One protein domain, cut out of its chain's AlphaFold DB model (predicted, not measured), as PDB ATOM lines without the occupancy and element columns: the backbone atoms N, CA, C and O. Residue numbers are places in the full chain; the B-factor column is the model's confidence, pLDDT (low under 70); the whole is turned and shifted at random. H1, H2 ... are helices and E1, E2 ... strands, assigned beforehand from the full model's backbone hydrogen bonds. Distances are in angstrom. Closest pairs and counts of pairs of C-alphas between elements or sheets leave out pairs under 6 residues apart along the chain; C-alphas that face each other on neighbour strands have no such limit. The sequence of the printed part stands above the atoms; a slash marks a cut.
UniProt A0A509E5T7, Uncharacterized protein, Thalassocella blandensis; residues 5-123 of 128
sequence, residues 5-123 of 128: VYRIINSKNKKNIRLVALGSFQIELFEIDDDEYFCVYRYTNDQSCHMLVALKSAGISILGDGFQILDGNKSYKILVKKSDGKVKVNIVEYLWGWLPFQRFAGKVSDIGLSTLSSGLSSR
ATOM      1  N   VAL A   5     187.767 196.466 200.797       78.06
ATOM      2  CA  VAL A   5     188.942 196.473 201.677       78.06
ATOM      3  C   VAL A   5     190.215 196.121 200.911       78.06
ATOM      4  O   VAL A   5     191.184 196.868 200.979       78.06
ATOM      5  N   TYR A   6     190.193 195.062 200.092       78.94
ATOM      6  CA  TYR A   6     191.350 194.689 199.274       78.94
ATOM      7  C   TYR A   6     191.781 195.827 198.335       78.94
ATOM      8  O   TYR A   6     192.974 196.079 198.169       78.94
ATOM      9  N   ARG A   7     190.823 196.542 197.727       82.75
ATOM     10  CA  ARG A   7     191.126 197.682 196.843       82.75
ATOM     11  C   ARG A   7     191.801 198.831 197.588       82.75
ATOM     12  O   ARG A   7     192.730 199.417 197.051       82.75
ATOM     13  N   ILE A   8     191.356 199.130 198.808       85.44
ATOM     14  CA  ILE A   8     191.946 200.184 199.642       85.44
ATOM     15  C   ILE A   8     193.373 199.799 200.056       85.44
ATOM     16  O   ILE A   8     194.302 200.580 199.865       85.44
ATOM     17  N   ILE A   9     193.568 198.569 200.541       84.12
ATOM     18  CA  ILE A   9     194.883 198.066 200.966       84.12
ATOM     19  C   ILE A   9     195.888 198.047 199.804       84.12
ATOM     20  O   ILE A   9     197.060 198.341 200.009       84.12
ATOM     21  N   ASN A  10     195.458 197.757 198.578       85.44
ATOM     22  CA  ASN A  10     196.357 197.690 197.416       85.44
ATOM     23  C   ASN A  10     196.295 198.941 196.528       85.44
ATOM     24  O   ASN A  10     196.777 198.925 195.393       85.44
ATOM     25  N   SER A  11     195.685 200.023 197.015       87.06
ATOM     26  CA  SER A  11     195.582 201.268 196.260       87.06
ATOM     27  C   SER A  11     196.964 201.868 196.012       87.06
ATOM     28  O   SER A  11     197.791 201.961 196.917       87.06
ATOM     29  N   LYS A  12     197.193 202.337 194.784       90.19
ATOM     30  CA  LYS A  12     198.396 203.100 194.416       90.19
ATOM     31  C   LYS A  12     198.311 204.574 194.819       90.19
ATOM     32  O   LYS A  12     199.311 205.274 194.749       90.19
ATOM     33  N   ASN A  13     197.136 205.033 195.253       93.12
ATOM     34  CA  ASN A  13     196.883 206.435 195.593       93.12
ATOM     35  C   ASN A  13     197.168 206.751 197.067       93.12
ATOM     36  O   ASN A  13     196.850 207.844 197.528       93.12
ATOM     37  N   LYS A  14     197.731 205.797 197.814       94.44
ATOM     38  CA  LYS A  14     198.073 205.987 199.221       94.44
ATOM     39  C   LYS A  14     199.122 207.084 199.385       94.44
ATOM     40  O   LYS A  14     200.157 207.067 198.721       94.44
ATOM     41  N   LYS A  15     198.873 207.994 200.319       94.94
ATOM     42  CA  LYS A  15     199.784 209.069 200.728       94.94
ATOM     43  C   LYS A  15     200.146 208.924 202.202       94.94
ATOM     44  O   LYS A  15     199.525 208.144 202.926       94.94
ATOM     45  N   ASN A  16     201.166 209.668 202.636       92.69
ATOM     46  CA  ASN A  16     201.565 209.786 204.044       92.69
ATOM     47  C   ASN A  16     201.756 208.430 204.755       92.69
ATOM     48  O   ASN A  16     201.430 208.280 205.935       92.69
ATOM     49  N   ILE A  17     202.284 207.443 204.019       94.25
ATOM     50  CA  ILE A  17     202.365 206.047 204.452       94.25
ATOM     51  C   ILE A  17     203.397 205.900 205.572       94.25
ATOM     52  O   ILE A  17     204.561 206.269 205.424       94.25
ATOM     53  N   ARG A  18     202.975 205.300 206.683       95.31
ATOM     54  CA  ARG A  18     203.821 204.930 207.818       95.31
ATOM     55  C   ARG A  18     203.667 203.441 208.072       95.31
ATOM     56  O   ARG A  18     202.553 202.948 208.238       95.31
ATOM     57  N   LEU A  19     204.791 202.738 208.117       94.31
ATOM     58  CA  LEU A  19     204.834 201.286 208.247       94.31
ATOM     59  C   LEU A  19     205.409 200.881 209.598       94.31
ATOM     60  O   LEU A  19     206.392 201.454 210.068       94.31
ATOM     61  N   VAL A  20     204.809 199.856 210.200       96.12
ATOM     62  CA  VAL A  20     205.305 199.231 211.424       96.12
ATOM     63  C   VAL A  20     205.271 197.717 211.253       96.12
ATOM     64  O   VAL A  20     204.210 197.111 211.106       96.12
ATOM     65  N   ALA A  21     206.448 197.091 211.288       94.81
ATOM     66  CA  ALA A  21     206.563 195.639 211.277       94.81
ATOM     67  C   ALA A  21     206.066 195.053 212.610       94.81
ATOM     68  O   ALA A  21     206.490 195.481 213.686       94.81
ATOM     69  N   LEU A  22     205.187 194.054 212.528       94.44
ATOM     70  CA  LEU A  22     204.555 193.360 213.650       94.44
ATOM     71  C   LEU A  22     204.768 191.845 213.499       94.44
ATOM     72  O   LEU A  22     203.832 191.065 213.315       94.44
ATOM     73  N   GLY A  23     206.022 191.397 213.562       90.88
ATOM     74  CA  GLY A  23     206.370 189.997 213.291       90.88
ATOM     75  C   GLY A  23     206.029 189.591 211.851       90.88
ATOM     76  O   GLY A  23     206.626 190.111 210.918       90.88
ATOM     77  N   SER A  24     205.082 188.663 211.672       90.69
ATOM     78  CA  SER A  24     204.582 188.235 210.350       90.69
ATOM     79  C   SER A  24     203.478 189.135 209.778       90.69
ATOM     80  O   SER A  24     202.967 188.886 208.682       90.69
ATOM     81  N   PHE A  25     203.091 190.169 210.524       93.50
ATOM     82  CA  PHE A  25     202.103 191.157 210.121       93.50
ATOM     83  C   PHE A  25     202.765 192.509 209.865       93.50
ATOM     84  O   PHE A  25     203.832 192.813 210.398       93.50
ATOM     85  N   GLN A  26     202.089 193.337 209.084       93.31
ATOM     86  CA  GLN A  26     202.440 194.724 208.843       93.31
ATOM     87  C   GLN A  26     201.278 195.604 209.287       93.31
ATOM     88  O   GLN A  26     200.130 195.344 208.928       93.31
ATOM     89  N   ILE A  27     201.586 196.621 210.084       95.31
ATOM     90  CA  ILE A  27     200.680 197.730 210.359       95.31
ATOM     91  C   ILE A  27     201.030 198.841 209.372       95.31
ATOM     92  O   ILE A  27     202.204 199.167 209.181       95.31
ATOM     93  N   GLU A  28     200.014 199.442 208.777       94.81
ATOM     94  CA  GLU A  28     200.144 200.562 207.863       94.81
ATOM     95  C   GLU A  28     199.168 201.664 208.272       94.81
ATOM     96  O   GLU A  28     197.972 201.415 208.439       94.81
ATOM     97  N   LEU A  29     199.681 202.882 208.432       95.56
ATOM     98  CA  LEU A  29     198.871 204.091 208.525       95.56
ATOM     99  C   LEU A  29     199.067 204.880 207.238       95.56
ATOM    100  O   LEU A  29     200.205 205.151 206.870       95.56
ATOM    101  N   PHE A  30     197.990 205.225 206.549       95.38
ATOM    102  CA  PHE A  30     198.066 205.896 205.251       95.38
ATOM    103  C   PHE A  30     196.820 206.732 204.999       95.38
ATOM    104  O   PHE A  30     195.840 206.624 205.727       95.38
ATOM    105  N   GLU A  31     196.854 207.536 203.948       94.75
ATOM    106  CA  GLU A  31     195.760 208.415 203.552       94.75
ATOM    107  C   GLU A  31     195.340 208.135 202.106       94.75
ATOM    108  O   GLU A  31     196.194 207.902 201.246       94.75
ATOM    109  N   ILE A  32     194.035 208.141 201.836       93.94
ATOM    110  CA  ILE A  32     193.452 208.128 200.488       93.94
ATOM    111  C   ILE A  32     192.301 209.131 200.495       93.94
ATOM    112  O   ILE A  32     191.428 209.019 201.348       93.94
ATOM    113  N   ASP A  33     192.292 210.061 199.539       90.50
ATOM    114  CA  ASP A  33     191.220 211.055 199.364       90.50
ATOM    115  C   ASP A  33     190.864 211.798 200.674       90.50
ATOM    116  O   ASP A  33     189.698 211.895 201.047       90.50
ATOM    117  N   ASP A  34     191.889 212.277 201.395       87.81
ATOM    118  CA  ASP A  34     191.800 212.976 202.693       87.81
ATOM    119  C   ASP A  34     191.195 212.150 203.852       87.81
ATOM    120  O   ASP A  34     190.919 212.678 204.936       87.81
ATOM    121  N   ASP A  35     191.010 210.843 203.654       90.62
ATOM    122  CA  ASP A  35     190.634 209.904 204.701       90.62
ATOM    123  C   ASP A  35     191.855 209.088 205.139       90.62
ATOM    124  O   ASP A  35     192.526 208.416 204.349       90.62
ATOM    125  N   GLU A  36     192.140 209.133 206.437       93.31
ATOM    126  CA  GLU A  36     193.221 208.366 207.044       93.31
ATOM    127  C   GLU A  36     192.745 206.967 207.436       93.31
ATOM    128  O   GLU A  36     191.667 206.783 208.002       93.31
ATOM    129  N   TYR A  37     193.589 205.974 207.193       95.12
ATOM    130  CA  TYR A  37     193.312 204.571 207.444       95.12
ATOM    131  C   TYR A  37     194.358 203.958 208.370       95.12
ATOM    132  O   TYR A  37     195.551 204.249 208.278       95.12
ATOM    133  N   PHE A  38     193.901 203.055 209.230       95.94
ATOM    134  CA  PHE A  38     194.729 202.144 210.009       95.94
ATOM    135  C   PHE A  38     194.482 200.726 209.522       95.94
ATOM    136  O   PHE A  38     193.362 200.218 209.590       95.94
ATOM    137  N   CYS A  39     195.529 200.088 209.018       94.62
ATOM    138  CA  CYS A  39     195.448 198.757 208.456       94.62
ATOM    139  C   CYS A  39     196.442 197.820 209.128       94.62
ATOM    140  O   CYS A  39     197.573 198.200 209.411       94.62
ATOM    141  N   VAL A  40     196.034 196.573 209.329       94.38
ATOM    142  CA  VAL A  40     196.914 195.481 209.744       94.38
ATOM    143  C   VAL A  40     196.664 194.307 208.822       94.38
ATOM    144  O   VAL A  40     195.516 193.947 208.589       94.38
ATOM    145  N   TYR A  41     197.712 193.712 208.273       90.44
ATOM    146  CA  TYR A  41     197.584 192.569 207.372       90.44
ATOM    147  C   TYR A  41     198.767 191.631 207.502       90.44
ATOM    148  O   TYR A  41     199.859 192.017 207.923       90.44
ATOM    149  N   ARG A  42     198.553 190.366 207.143       88.00
ATOM    150  CA  ARG A  42     199.658 189.423 206.988       88.00
ATOM    151  C   ARG A  42     200.454 189.785 205.737       88.00
ATOM    152  O   ARG A  42     199.871 189.999 204.677       88.00
ATOM    153  N   TYR A  43     201.779 189.807 205.856       70.69
ATOM    154  CA  TYR A  43     202.685 190.006 204.724       70.69
ATOM    155  C   TYR A  43     202.782 188.710 203.889       70.69
ATOM    156  O   TYR A  43     203.813 188.047 203.846       70.69
ATOM    157  N   THR A  44     201.666 188.280 203.298       68.69
ATOM    158  CA  THR A  44     201.570 187.143 202.368       68.69
ATOM    159  C   THR A  44     200.635 187.495 201.210       68.69
ATOM    160  O   THR A  44     199.737 188.324 201.356       68.69
ATOM    161  N   ASN A  45     200.842 186.862 200.049       56.59
ATOM    162  CA  ASN A  45     200.130 187.169 198.797       56.59
ATOM    163  C   ASN A  45     198.601 187.018 198.863       56.59
ATOM    164  O   ASN A  45     197.905 187.544 197.998       56.59
ATOM    165  N   ASP A  46     198.065 186.306 199.851       61.94
ATOM    166  CA  ASP A  46     196.634 186.038 199.961       61.94
ATOM    167  C   ASP A  46     195.857 187.130 200.714       61.94
ATOM    168  O   ASP A  46     194.642 187.204 200.543       61.94
ATOM    169  N   GLN A  47     196.526 187.973 201.525       61.59
ATOM    170  CA  GLN A  47     195.937 189.047 202.359       61.59
ATOM    171  C   GLN A  47     194.606 188.660 203.049       61.59
ATOM    172  O   GLN A  47     193.764 189.508 203.357       61.59
ATOM    173  N   SER A  48     194.404 187.364 203.305       67.38
ATOM    174  CA  SER A  48     193.141 186.792 203.785       67.38
ATOM    175  C   SER A  48     192.842 187.225 205.220       67.38
ATOM    176  O   SER A  48     191.688 187.388 205.609       67.38
ATOM    177  N   CYS A  49     193.904 187.484 205.983       79.38
ATOM    178  CA  CYS A  49     193.867 188.025 207.330       79.38
ATOM    179  C   CYS A  49     194.279 189.500 207.296       79.38
ATOM    180  O   CYS A  49     195.468 189.826 207.202       79.38
ATOM    181  N   HIS A  50     193.279 190.376 207.357       88.62
ATOM    182  CA  HIS A  50     193.456 191.817 207.377       88.62
ATOM    183  C   HIS A  50     192.413 192.489 208.266       88.62
ATOM    184  O   HIS A  50     191.319 191.978 208.483       88.62
ATOM    185  N   MET A  51     192.751 193.693 208.692       91.44
ATOM    186  CA  MET A  51     191.916 194.609 209.439       91.44
ATOM    187  C   MET A  51     192.149 195.994 208.848       91.44
ATOM    188  O   MET A  51     193.298 196.385 208.663       91.44
ATOM    189  N   LEU A  52     191.083 196.723 208.537       93.00
ATOM    190  CA  LEU A  52     191.145 198.077 207.994       93.00
ATOM    191  C   LEU A  52     190.115 198.933 208.725       93.00
ATOM    192  O   LEU A  52     188.955 198.540 208.803       93.00
ATOM    193  N   VAL A  53     190.545 200.092 209.210       94.06
ATOM    194  CA  VAL A  53     189.700 201.066 209.902       94.06
ATOM    195  C   VAL A  53     189.915 202.434 209.272       94.06
ATOM    196  O   VAL A  53     191.060 202.866 209.136       94.06
ATOM    197  N   ALA A  54     188.834 203.113 208.890       93.19
ATOM    198  CA  ALA A  54     188.880 204.528 208.531       93.19
ATOM    199  C   ALA A  54     188.892 205.350 209.827       93.19
ATOM    200  O   ALA A  54     187.961 205.286 210.624       93.19
ATOM    201  N   LEU A  55     189.969 206.089 210.074       92.75
ATOM    202  CA  LEU A  55     190.218 206.732 211.363       92.75
ATOM    203  C   LEU A  55     189.369 207.981 211.586       92.75
ATOM    204  O   LEU A  55     189.062 208.304 212.726       92.75
ATOM    205  N   LYS A  56     188.957 208.656 210.512       89.62
ATOM    206  CA  LYS A  56     188.146 209.880 210.574       89.62
ATOM    207  C   LYS A  56     186.768 209.663 211.201       89.62
ATOM    208  O   LYS A  56     186.258 210.551 211.871       89.62
ATOM    209  N   SER A  57     186.168 208.493 210.982       88.19
ATOM    210  CA  SER A  57     184.872 208.110 211.556       88.19
ATOM    211  C   SER A  57     184.996 207.307 212.852       88.19
ATOM    212  O   SER A  57     183.978 206.933 213.429       88.19
ATOM    213  N   ALA A  58     186.220 207.004 213.293       92.75
ATOM    214  CA  ALA A  58     186.463 206.138 214.431       92.75
ATOM    215  C   ALA A  58     186.741 206.942 215.706       92.75
ATOM    216  O   ALA A  58     187.484 207.920 215.701       92.75
ATOM    217  N   GLY A  59     186.195 206.484 216.832       93.50
ATOM    218  CA  GLY A  59     186.560 207.006 218.148       93.50
ATOM    219  C   GLY A  59     187.860 206.367 218.622       93.50
ATOM    220  O   GLY A  59     187.940 205.141 218.683       93.50
ATOM    221  N   ILE A  60     188.873 207.161 218.973       94.81
ATOM    222  CA  ILE A  60     190.164 206.651 219.459       94.81
ATOM    223  C   ILE A  60     190.403 207.138 220.883       94.81
ATOM    224  O   ILE A  60     190.397 208.338 221.149       94.81
ATOM    225  N   SER A  61     190.677 206.206 221.790       94.50
ATOM    226  CA  SER A  61     191.000 206.497 223.183       94.50
ATOM    227  C   SER A  61     192.282 205.795 223.618       94.50
ATOM    228  O   SER A  61     192.611 204.703 223.152       94.50
ATOM    229  N   ILE A  62     193.002 206.415 224.549       93.25
ATOM    230  CA  ILE A  62     194.183 205.819 225.180       93.25
ATOM    231  C   ILE A  62     193.718 204.851 226.274       93.25
ATOM    232  O   ILE A  62     192.842 205.172 227.075       93.25
ATOM    233  N   LEU A  63     194.318 203.665 226.301       89.44
ATOM    234  CA  LEU A  63     194.241 202.706 227.401       89.44
ATOM    235  C   LEU A  63     195.558 202.761 228.186       89.44
ATOM    236  O   LEU A  63     196.581 203.164 227.639       89.44
ATOM    237  N   GLY A  64     195.567 202.309 229.443       88.50
ATOM    238  CA  GLY A  64     196.778 202.345 230.279       88.50
ATOM    239  C   GLY A  64     198.014 201.709 229.622       88.50
ATOM    240  O   GLY A  64     199.118 202.223 229.767       88.50
ATOM    241  N   ASP A  65     197.828 200.637 228.849       91.00
ATOM    242  CA  ASP A  65     198.880 199.929 228.117       91.00
ATOM    243  C   ASP A  65     198.702 199.977 226.586       91.00
ATOM    244  O   ASP A  65     199.254 199.136 225.878       91.00
ATOM    245  N   GLY A  66     197.963 200.950 226.036       94.69
ATOM    246  CA  GLY A  66     197.829 201.084 224.584       94.69
ATOM    247  C   GLY A  66     196.661 201.946 224.113       94.69
ATOM    248  O   GLY A  66     196.478 203.059 224.588       94.69
ATOM    249  N   PHE A  67     195.889 201.457 223.141       96.19
ATOM    250  CA  PHE A  67     194.814 202.216 222.493       96.19
ATOM    251  C   PHE A  67     193.562 201.367 222.281       96.19
ATOM    252  O   PHE A  67     193.633 200.147 222.103       96.19
ATOM    253  N   GLN A  68     192.417 202.036 222.231       96.00
ATOM    254  CA  GLN A  68     191.164 201.487 221.741       96.00
ATOM    255  C   GLN A  68     190.678 202.313 220.554       96.00
ATOM    256  O   GLN A  68     190.703 203.538 220.604       96.00
ATOM    257  N   ILE A  69     190.228 201.631 219.504       96.00
ATOM    258  CA  ILE A  69     189.552 202.234 218.354       96.00
ATOM    259  C   ILE A  69     188.126 201.680 218.308       96.00
ATOM    260  O   ILE A  69     187.938 200.467 218.412       96.00
ATOM    261  N   LEU A  70     187.131 202.548 218.172       95.25
ATOM    262  CA  LEU A  70     185.716 202.216 218.026       95.25
ATOM    263  C   LEU A  70     185.262 202.588 216.615       95.25
ATOM    264  O   LEU A  70     185.391 203.744 216.226       95.25
ATOM    265  N   ASP A  71     184.725 201.624 215.872       93.00
ATOM    266  CA  ASP A  71     184.227 201.810 214.503       93.00
ATOM    267  C   ASP A  71     182.869 201.111 214.358       93.00
ATOM    268  O   ASP A  71     182.777 199.893 214.167       93.00
ATOM    269  N   GLY A  72     181.788 201.872 214.551       90.56
ATOM    270  CA  GLY A  72     180.424 201.345 214.553       90.56
ATOM    271  C   GLY A  72     180.223 200.225 215.581       90.56
ATOM    272  O   GLY A  72     180.320 200.439 216.788       90.56
ATOM    273  N   ASN A  73     179.923 199.012 215.105       90.94
ATOM    274  CA  ASN A  73     179.715 197.829 215.948       90.94
ATOM    275  C   ASN A  73     181.004 197.039 216.239       90.94
ATOM    276  O   ASN A  73     180.936 195.967 216.850       90.94
ATOM    277  N   LYS A  74     182.160 197.536 215.796       94.44
ATOM    278  CA  LYS A  74     183.464 196.921 216.015       94.44
ATOM    279  C   LYS A  74     184.287 197.744 216.989       94.44
ATOM    280  O   LYS A  74     184.188 198.967 217.056       94.44
ATOM    281  N   SER A  75     185.142 197.056 217.730       96.06
ATOM    282  CA  SER A  75     186.178 197.714 218.517       96.06
ATOM    283  C   SER A  75     187.504 196.995 218.372       96.06
ATOM    284  O   SER A  75     187.550 195.777 218.218       96.06
ATOM    285  N   TYR A  76     188.587 197.751 218.448       96.56
ATOM    286  CA  TYR A  76     189.939 197.255 218.282       96.56
ATOM    287  C   TYR A  76     190.744 197.653 219.504       96.56
ATOM    288  O   TYR A  76     190.867 198.840 219.800       96.56
ATOM    289  N   LYS A  77     191.290 196.675 220.225       96.94
ATOM    290  CA  LYS A  77     192.190 196.932 221.355       96.94
ATOM    291  C   LYS A  77     193.614 196.649 220.928       96.94
ATOM    292  O   LYS A  77     193.926 195.528 220.530       96.94
ATOM    293  N   ILE A  78     194.458 197.664 221.023       97.44
ATOM    294  CA  ILE A  78     195.873 197.631 220.675       97.44
ATOM    295  C   ILE A  78     196.631 197.708 221.993       97.44
ATOM    296  O   ILE A  78     196.709 198.772 222.591       97.44
ATOM    297  N   LEU A  79     197.155 196.580 222.460       97.12
ATOM    298  CA  LEU A  79     197.855 196.459 223.736       97.12
ATOM    299  C   LEU A  79     199.357 196.329 223.503       97.12
ATOM    300  O   LEU A  79     199.801 195.517 222.685       97.12
ATOM    301  N   VAL A  80     200.138 197.087 224.258       96.31
ATOM    302  CA  VAL A  80     201.596 197.134 224.206       96.31
ATOM    303  C   VAL A  80     202.149 196.501 225.475       96.31
ATOM    304  O   VAL A  80     201.931 196.977 226.583       96.31
ATOM    305  N   LYS A  81     202.928 195.431 225.320       94.62
ATOM    306  CA  LYS A  81     203.642 194.781 226.421       94.62
ATOM    307  C   LYS A  81     205.140 194.964 226.244       94.62
ATOM    308  O   LYS A  81     205.685 194.611 225.198       94.62
ATOM    309  N   LYS A  82     205.801 195.477 227.280       91.69
ATOM    310  CA  LYS A  82     207.260 195.609 227.351       91.69
ATOM    311  C   LYS A  82     207.793 194.597 228.365       91.69
ATOM    312  O   LYS A  82     207.347 194.600 229.505       91.69
ATOM    313  N   SER A  83     208.699 193.717 227.942       88.12
ATOM    314  CA  SER A  83     209.371 192.733 228.810       88.12
ATOM    315  C   SER A  83     210.771 192.466 228.274       88.12
ATOM    316  O   SER A  83     210.924 192.282 227.067       88.12
ATOM    317  N   ASP A  84     211.781 192.435 229.144       84.62
ATOM    318  CA  ASP A  84     213.177 192.097 228.808       84.62
ATOM    319  C   ASP A  84     213.736 192.862 227.594       84.62
ATOM    320  O   ASP A  84     214.310 192.275 226.673       84.62
ATOM    321  N   GLY A  85     213.481 194.173 227.534       80.88
ATOM    322  CA  GLY A  85     213.912 195.028 226.418       80.88
ATOM    323  C   GLY A  85     213.220 194.736 225.080       80.88
ATOM    324  O   GLY A  85     213.635 195.250 224.047       80.88
ATOM    325  N   LYS A  86     212.169 193.907 225.063       89.50
ATOM    326  CA  LYS A  86     211.375 193.594 223.869       89.50
ATOM    327  C   LYS A  86     209.996 194.226 223.981       89.50
ATOM    328  O   LYS A  86     209.307 194.081 224.992       89.50
ATOM    329  N   VAL A  87     209.560 194.860 222.896       94.50
ATOM    330  CA  VAL A  87     208.195 195.368 222.743       94.50
ATOM    331  C   VAL A  87     207.371 194.361 221.949       94.50
ATOM    332  O   VAL A  87     207.750 193.945 220.852       94.50
ATOM    333  N   LYS A  88     206.219 193.970 222.493       96.06
ATOM    334  CA  LYS A  88     205.218 193.154 221.807       96.06
ATOM    335  C   LYS A  88     203.910 193.922 221.735       96.06
ATOM    336  O   LYS A  88     203.391 194.350 222.760       96.06
ATOM    337  N   VAL A  89     203.357 194.036 220.535       97.19
ATOM    338  CA  VAL A  89     202.031 194.617 220.318       97.19
ATOM    339  C   VAL A  89     201.045 193.489 220.030       97.19
ATOM    340  O   VAL A  89     201.377 192.503 219.367       97.19
ATOM    341  N   ASN A  90     199.846 193.604 220.588       97.00
ATOM    342  CA  ASN A  90     198.737 192.685 220.395       97.00
ATOM    343  C   ASN A  90     197.486 193.487 220.044       97.00
ATOM    344  O   ASN A  90     197.045 194.310 220.836       97.00
ATOM    345  N   ILE A  91     196.925 193.225 218.875       97.12
ATOM    346  CA  ILE A  91     195.749 193.889 218.334       97.12
ATOM    347  C   ILE A  91     194.639 192.854 218.278       97.12
ATOM    348  O   ILE A  91     194.826 191.784 217.699       97.12
ATOM    349  N   VAL A  92     193.502 193.156 218.890       96.81
ATOM    350  CA  VAL A  92     192.328 192.282 218.881       96.81
ATOM    351  C   VAL A  92     191.136 193.070 218.363       96.81
ATOM    352  O   VAL A  92     190.802 194.111 218.926       96.81
ATOM    353  N   GLU A  93     190.506 192.562 217.309       95.88
ATOM    354  CA  GLU A  93     189.196 193.010 216.838       95.88
ATOM    355  C   GLU A  93     188.106 192.289 217.631       95.88
ATOM    356  O   GLU A  93     188.132 191.063 217.769       95.88
ATOM    357  N   TYR A  94     187.133 193.051 218.115       96.31
ATOM    358  CA  TYR A  94     185.946 192.567 218.799       96.31
ATOM    359  C   TYR A  94     184.686 192.997 218.048       96.31
ATOM    360  O   TYR A  94     184.544 194.168 217.690       96.31
ATOM    361  N   LEU A  95     183.741 192.073 217.899       94.44
ATOM    362  CA  LEU A  95     182.375 192.353 217.461       94.44
ATOM    363  C   LEU A  95     181.512 192.714 218.672       94.44
ATOM    364  O   LEU A  95     181.627 192.102 219.739       94.44
ATOM    365  N   TRP A  96     180.665 193.730 218.509       92.38
ATOM    366  CA  TRP A  96     179.757 194.251 219.540       92.38
ATOM    367  C   TRP A  96     180.454 194.601 220.864       92.38
ATOM    368  O   TRP A  96     179.850 194.548 221.931       92.38
ATOM    369  N   GLY A  97     181.749 194.918 220.808       88.62
ATOM    370  CA  GLY A  97     182.556 195.285 221.972       88.62
ATOM    371  C   GLY A  97     183.016 194.130 222.871       88.62
ATOM    372  O   GLY A  97     183.835 194.376 223.757       88.62
ATOM    373  N   TRP A  98     182.560 192.888 222.661       90.56
ATOM    374  CA  TRP A  98     182.866 191.775 223.576       90.56
ATOM    375  C   TRP A  98     183.357 190.493 222.901       90.56
ATOM    376  O   TRP A  98     184.192 189.805 223.488       90.56
ATOM    377  N   LEU A  99     182.894 190.164 221.691       95.62
ATOM    378  CA  LEU A  99     183.213 188.892 221.038       95.62
ATOM    379  C   LEU A  99     184.521 189.015 220.243       95.62
ATOM    380  O   LEU A  99     184.526 189.716 219.231       95.62
ATOM    381  N   PRO A 100     185.627 188.353 220.635       94.94
ATOM    382  CA  PRO A 100     186.871 188.409 219.873       94.94
ATOM    383  C   PRO A 100     186.684 187.765 218.495       94.94
ATOM    384  O   PRO A 100     186.204 186.638 218.399       94.94
ATOM    385  N   PHE A 101     187.095 188.462 217.440       93.25
ATOM    386  CA  PHE A 101     186.942 188.004 216.058       93.25
ATOM    387  C   PHE A 101     188.283 187.729 215.383       93.25
ATOM    388  O   PHE A 101     188.486 186.656 214.817       93.25
ATOM    389  N   GLN A 102     189.225 188.668 215.477       92.62
ATOM    390  CA  GLN A 102     190.558 188.528 214.891       92.62
ATOM    391  C   GLN A 102     191.639 189.028 215.837       92.62
ATOM    392  O   GLN A 102     191.407 189.893 216.682       92.62
ATOM    393  N   ARG A 103     192.842 188.468 215.691       94.62
ATOM    394  CA  ARG A 103     193.996 188.814 216.513       94.62
ATOM    395  C   ARG A 103     195.272 188.889 215.689       94.62
ATOM    396  O   ARG A 103     195.613 187.951 214.975       94.62
ATOM    397  N   PHE A 104     196.024 189.959 215.905       95.00
ATOM    398  CA  PHE A 104     197.327 190.212 215.303       95.00
ATOM    399  C   PHE A 104     198.326 190.464 216.423       95.00
ATOM    400  O   PHE A 104     198.093 191.297 217.293       95.00
ATOM    401  N   ALA A 105     199.439 189.742 216.446       95.19
ATOM    402  CA  ALA A 105     200.432 189.935 217.490       95.19
ATOM    403  C   ALA A 105     201.838 189.703 216.963       95.19
ATOM    404  O   ALA A 105     202.087 188.767 216.205       95.19
ATOM    405  N   GLY A 106     202.772 190.519 217.433       95.19
ATOM    406  CA  GLY A 106     204.151 190.448 216.989       95.19
ATOM    407  C   GLY A 106     205.068 191.329 217.815       95.19
ATOM    408  O   GLY A 106     204.623 192.173 218.596       95.19
ATOM    409  N   LYS A 107     206.369 191.094 217.657       95.94
ATOM    410  CA  LYS A 107     207.385 192.015 218.165       95.94
ATOM    411  C   LYS A 107     207.402 193.256 217.283       95.94
ATOM    412  O   LYS A 107     207.211 193.139 216.074       95.94
ATOM    413  N   VAL A 108     207.658 194.398 217.901       96.19
ATOM    414  CA  VAL A 108     207.803 195.689 217.229       96.19
ATOM    415  C   VAL A 108     209.109 196.320 217.709       96.19
ATOM    416  O   VAL A 108     209.519 196.090 218.845       96.19
ATOM    417  N   SER A 109     209.792 197.068 216.844       95.00
ATOM    418  CA  SER A 109     210.940 197.885 217.256       95.00
ATOM    419  C   SER A 109     210.480 199.103 218.061       95.00
ATOM    420  O   SER A 109     209.326 199.517 217.963       95.00
ATOM    421  N   ASP A 110     211.375 199.738 218.815       93.56
ATOM    422  CA  ASP A 110     211.021 200.965 219.546       93.56
ATOM    423  C   ASP A 110     210.591 202.097 218.602       93.56
ATOM    424  O   ASP A 110     209.620 202.803 218.874       93.56
ATOM    425  N   ILE A 111     211.245 202.211 217.440       94.62
ATOM    426  CA  ILE A 111     210.853 203.147 216.376       94.62
ATOM    427  C   ILE A 111     209.450 202.808 215.864       94.62
ATOM    428  O   ILE A 111     208.609 203.693 215.747       94.62
ATOM    429  N   GLY A 112     209.167 201.530 215.606       95.06
ATOM    430  CA  GLY A 112     207.845 201.092 215.166       95.06
ATOM    431  C   GLY A 112     206.756 201.393 216.198       95.06
ATOM    432  O   GLY A 112     205.675 201.857 215.840       95.06
ATOM    433  N   LEU A 113     207.051 201.200 217.487       95.12
ATOM    434  CA  LEU A 113     206.144 201.562 218.572       95.12
ATOM    435  C   LEU A 113     205.908 203.078 218.626       95.12
ATOM    436  O   LEU A 113     204.769 203.502 218.813       95.12
ATOM    437  N   SER A 114     206.955 203.888 218.454       94.75
ATOM    438  CA  SER A 114     206.849 205.350 218.400       94.75
ATOM    439  C   SER A 114     205.990 205.812 217.217       94.75
ATOM    440  O   SER A 114     205.078 206.623 217.382       94.75
ATOM    441  N   THR A 115     206.188 205.223 216.034       95.94
ATOM    442  CA  THR A 115     205.377 205.487 214.834       95.94
ATOM    443  C   THR A 115     203.908 205.123 215.047       95.94
ATOM    444  O   THR A 115     203.023 205.911 214.716       95.94
ATOM    445  N   LEU A 116     203.633 203.955 215.638       95.06
ATOM    446  CA  LEU A 116     202.273 203.529 215.976       95.06
ATOM    447  C   LEU A 116     201.623 204.489 216.981       95.06
ATOM    448  O   LEU A 116     200.501 204.947 216.772       95.06
ATOM    449  N   SER A 117     202.341 204.804 218.059       94.19
ATOM    450  CA  SER A 117     201.820 205.624 219.153       94.19
ATOM    451  C   SER A 117     201.560 207.052 218.694       94.19
ATOM    452  O   SER A 117     200.493 207.580 218.977       94.19
ATOM    453  N   SER A 118     202.479 207.665 217.945       92.56
ATOM    454  CA  SER A 118     202.294 209.015 217.389       92.56
ATOM    455  C   SER A 118     201.142 209.069 216.387       92.56
ATOM    456  O   SER A 118     200.334 209.990 216.445       92.56
ATOM    457  N   GLY A 119     201.021 208.056 215.522       91.56
ATOM    458  CA  GLY A 119     199.936 207.958 214.551       91.56
ATOM    459  C   GLY A 119     198.550 207.846 215.189       91.56
ATOM    460  O   GLY A 119     197.598 208.406 214.662       91.56
ATOM    461  N   LEU A 120     198.408 207.135 216.309       92.50
ATOM    462  CA  LEU A 120     197.114 207.027 216.993       92.50
ATOM    463  C   LEU A 120     196.871 208.191 217.959       92.50
ATOM    464  O   LEU A 120     195.763 208.715 218.003       92.50
ATOM    465  N   SER A 121     197.900 208.635 218.685       90.69
ATOM    466  CA  SER A 121     197.774 209.703 219.689       90.69
ATOM    467  C   SER A 121     197.388 211.043 219.077       90.69
ATOM    468  O   SER A 121     196.612 211.769 219.686       90.69
ATOM    469  N   SER A 122     197.852 211.357 217.861       85.25
ATOM    470  CA  SER A 122     197.454 212.589 217.158       85.25
ATOM    471  C   SER A 122     195.959 212.656 216.827       85.25
ATOM    472  O   SER A 122     195.493 213.677 216.336       85.25
ATOM    473  N   ARG A 123     195.224 211.560 217.040       83.75
ATOM    474  CA  ARG A 123     193.809 211.386 216.697       83.75
ATOM    475  C   ARG A 123     192.964 211.006 217.918       83.75
ATOM    476  O   ARG A 123     191.781 210.709 217.781       83.75
TER     477      ARG A 123
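This is residues 5 to 123 of the 128 residues of an uncharacterized protein of Thalassocella blandensis (UniProt A0A509E5T7). Two twisted sheets, E1 to E4 and E5 to E9, stand partly face to face as a sandwich with crossed strands, and the helix H2 fills the space between them on one side, packing on both. The short helix H1 sits over a small part of the other face of the four-stranded sheet, over E3, and the end of E1 comes close to E9, where the two sheets meet along one side. The printed part has 119 residues, with the named elements in the order H1, E1 to E9, H2; each sheet runs in chain order, E1 E2 E3 E4 and E5 E6 E7 E8 E9, and is antiparallel throughout. The class is mostly strand. The whole is compact, with a radius of gyration of the C-alphas of 13.5 A and spans of 40 by 29 by 28 A.

H1 is residues 5 to 9, from C-alpha 5 at (188.942, 196.473, 201.677). E1 is residues 15 to 22, 20.9 A from first to last C-alpha. E2, residues 25 to 32, is 21.3 A long and bends by 51 degrees at residue 29. E3 is residues 35 to 42, 22.5 A, and E4 is residues 50 to 54, 13.6 A. E5, residues 59 to 63, begins at C-alpha 59 at (186.560, 207.006, 218.148), and E6 is residues 66 to 71. E7 is residues 74 to 83, 29.2 A, and E8 is residues 86 to 95, 29.7 A. E9, residues 99 to 108, measures 25.8 A and bends by 56 degrees at residue 102. H2 is residues 110 to 121, 15.9 A, ending at C-alpha 121 at (197.774, 209.703, 219.689).

E1 to E4 form a meander, each strand the antiparallel neighbour of the one before, and E5 to E9 form another. Within hydrogen-bond range are N 20 and O 27 of the hairpin E1 and E2, 2.9 A, N 28 and O 39 of E2 and E3, 2.8 A, and N 38 and O 53 of E3 and E4, 2.8 A. In the other sheet, within hydrogen-bond range are N 61 and O 68 of the hairpin E5 and E6, 2.9 A, N 76 and O 69 of E6 and E7, 2.8 A, N 79 and O 90 of E7 and E8, 2.8 A, and N 91 and O 104 of E8 and E9, 2.8 A. The facing parts of the two sheets are 9.9 A centre to centre, with strands at 65 degrees. The closest C-alphas of E1 and E9 are those of Leu 22 and Gly 106, 4.4 A apart. H2 is on the five-stranded sheet at a height of 8.8 A, making two layers, a helix on one face of a sheet; on the local plane it runs slantwise to the strands, at 33 degrees to E7. H2 is also on the four-stranded sheet, at a height of 9.1 A over E1 and E2; its closest C-alphas to E1 are Gly 112 and Val 20, 4.9 A. H1 is on the opposite face of that sheet from H2, at a height of 8.5 A. In H1 and H2 every O i to N i+4 pair is within hydrogen-bond range.

The two C-alphas farthest apart are those of Asp 33 and Asp 84, 41.3 A. The printed part has no cut. No link is long; that from E3 to E4, with 7 residues, is short, and the others are tight. The chain changes from one sheet to the other at the link E4 to E5. The mean pLDDT of the printed part is 91.1, and residues 44 to 48 are under 70.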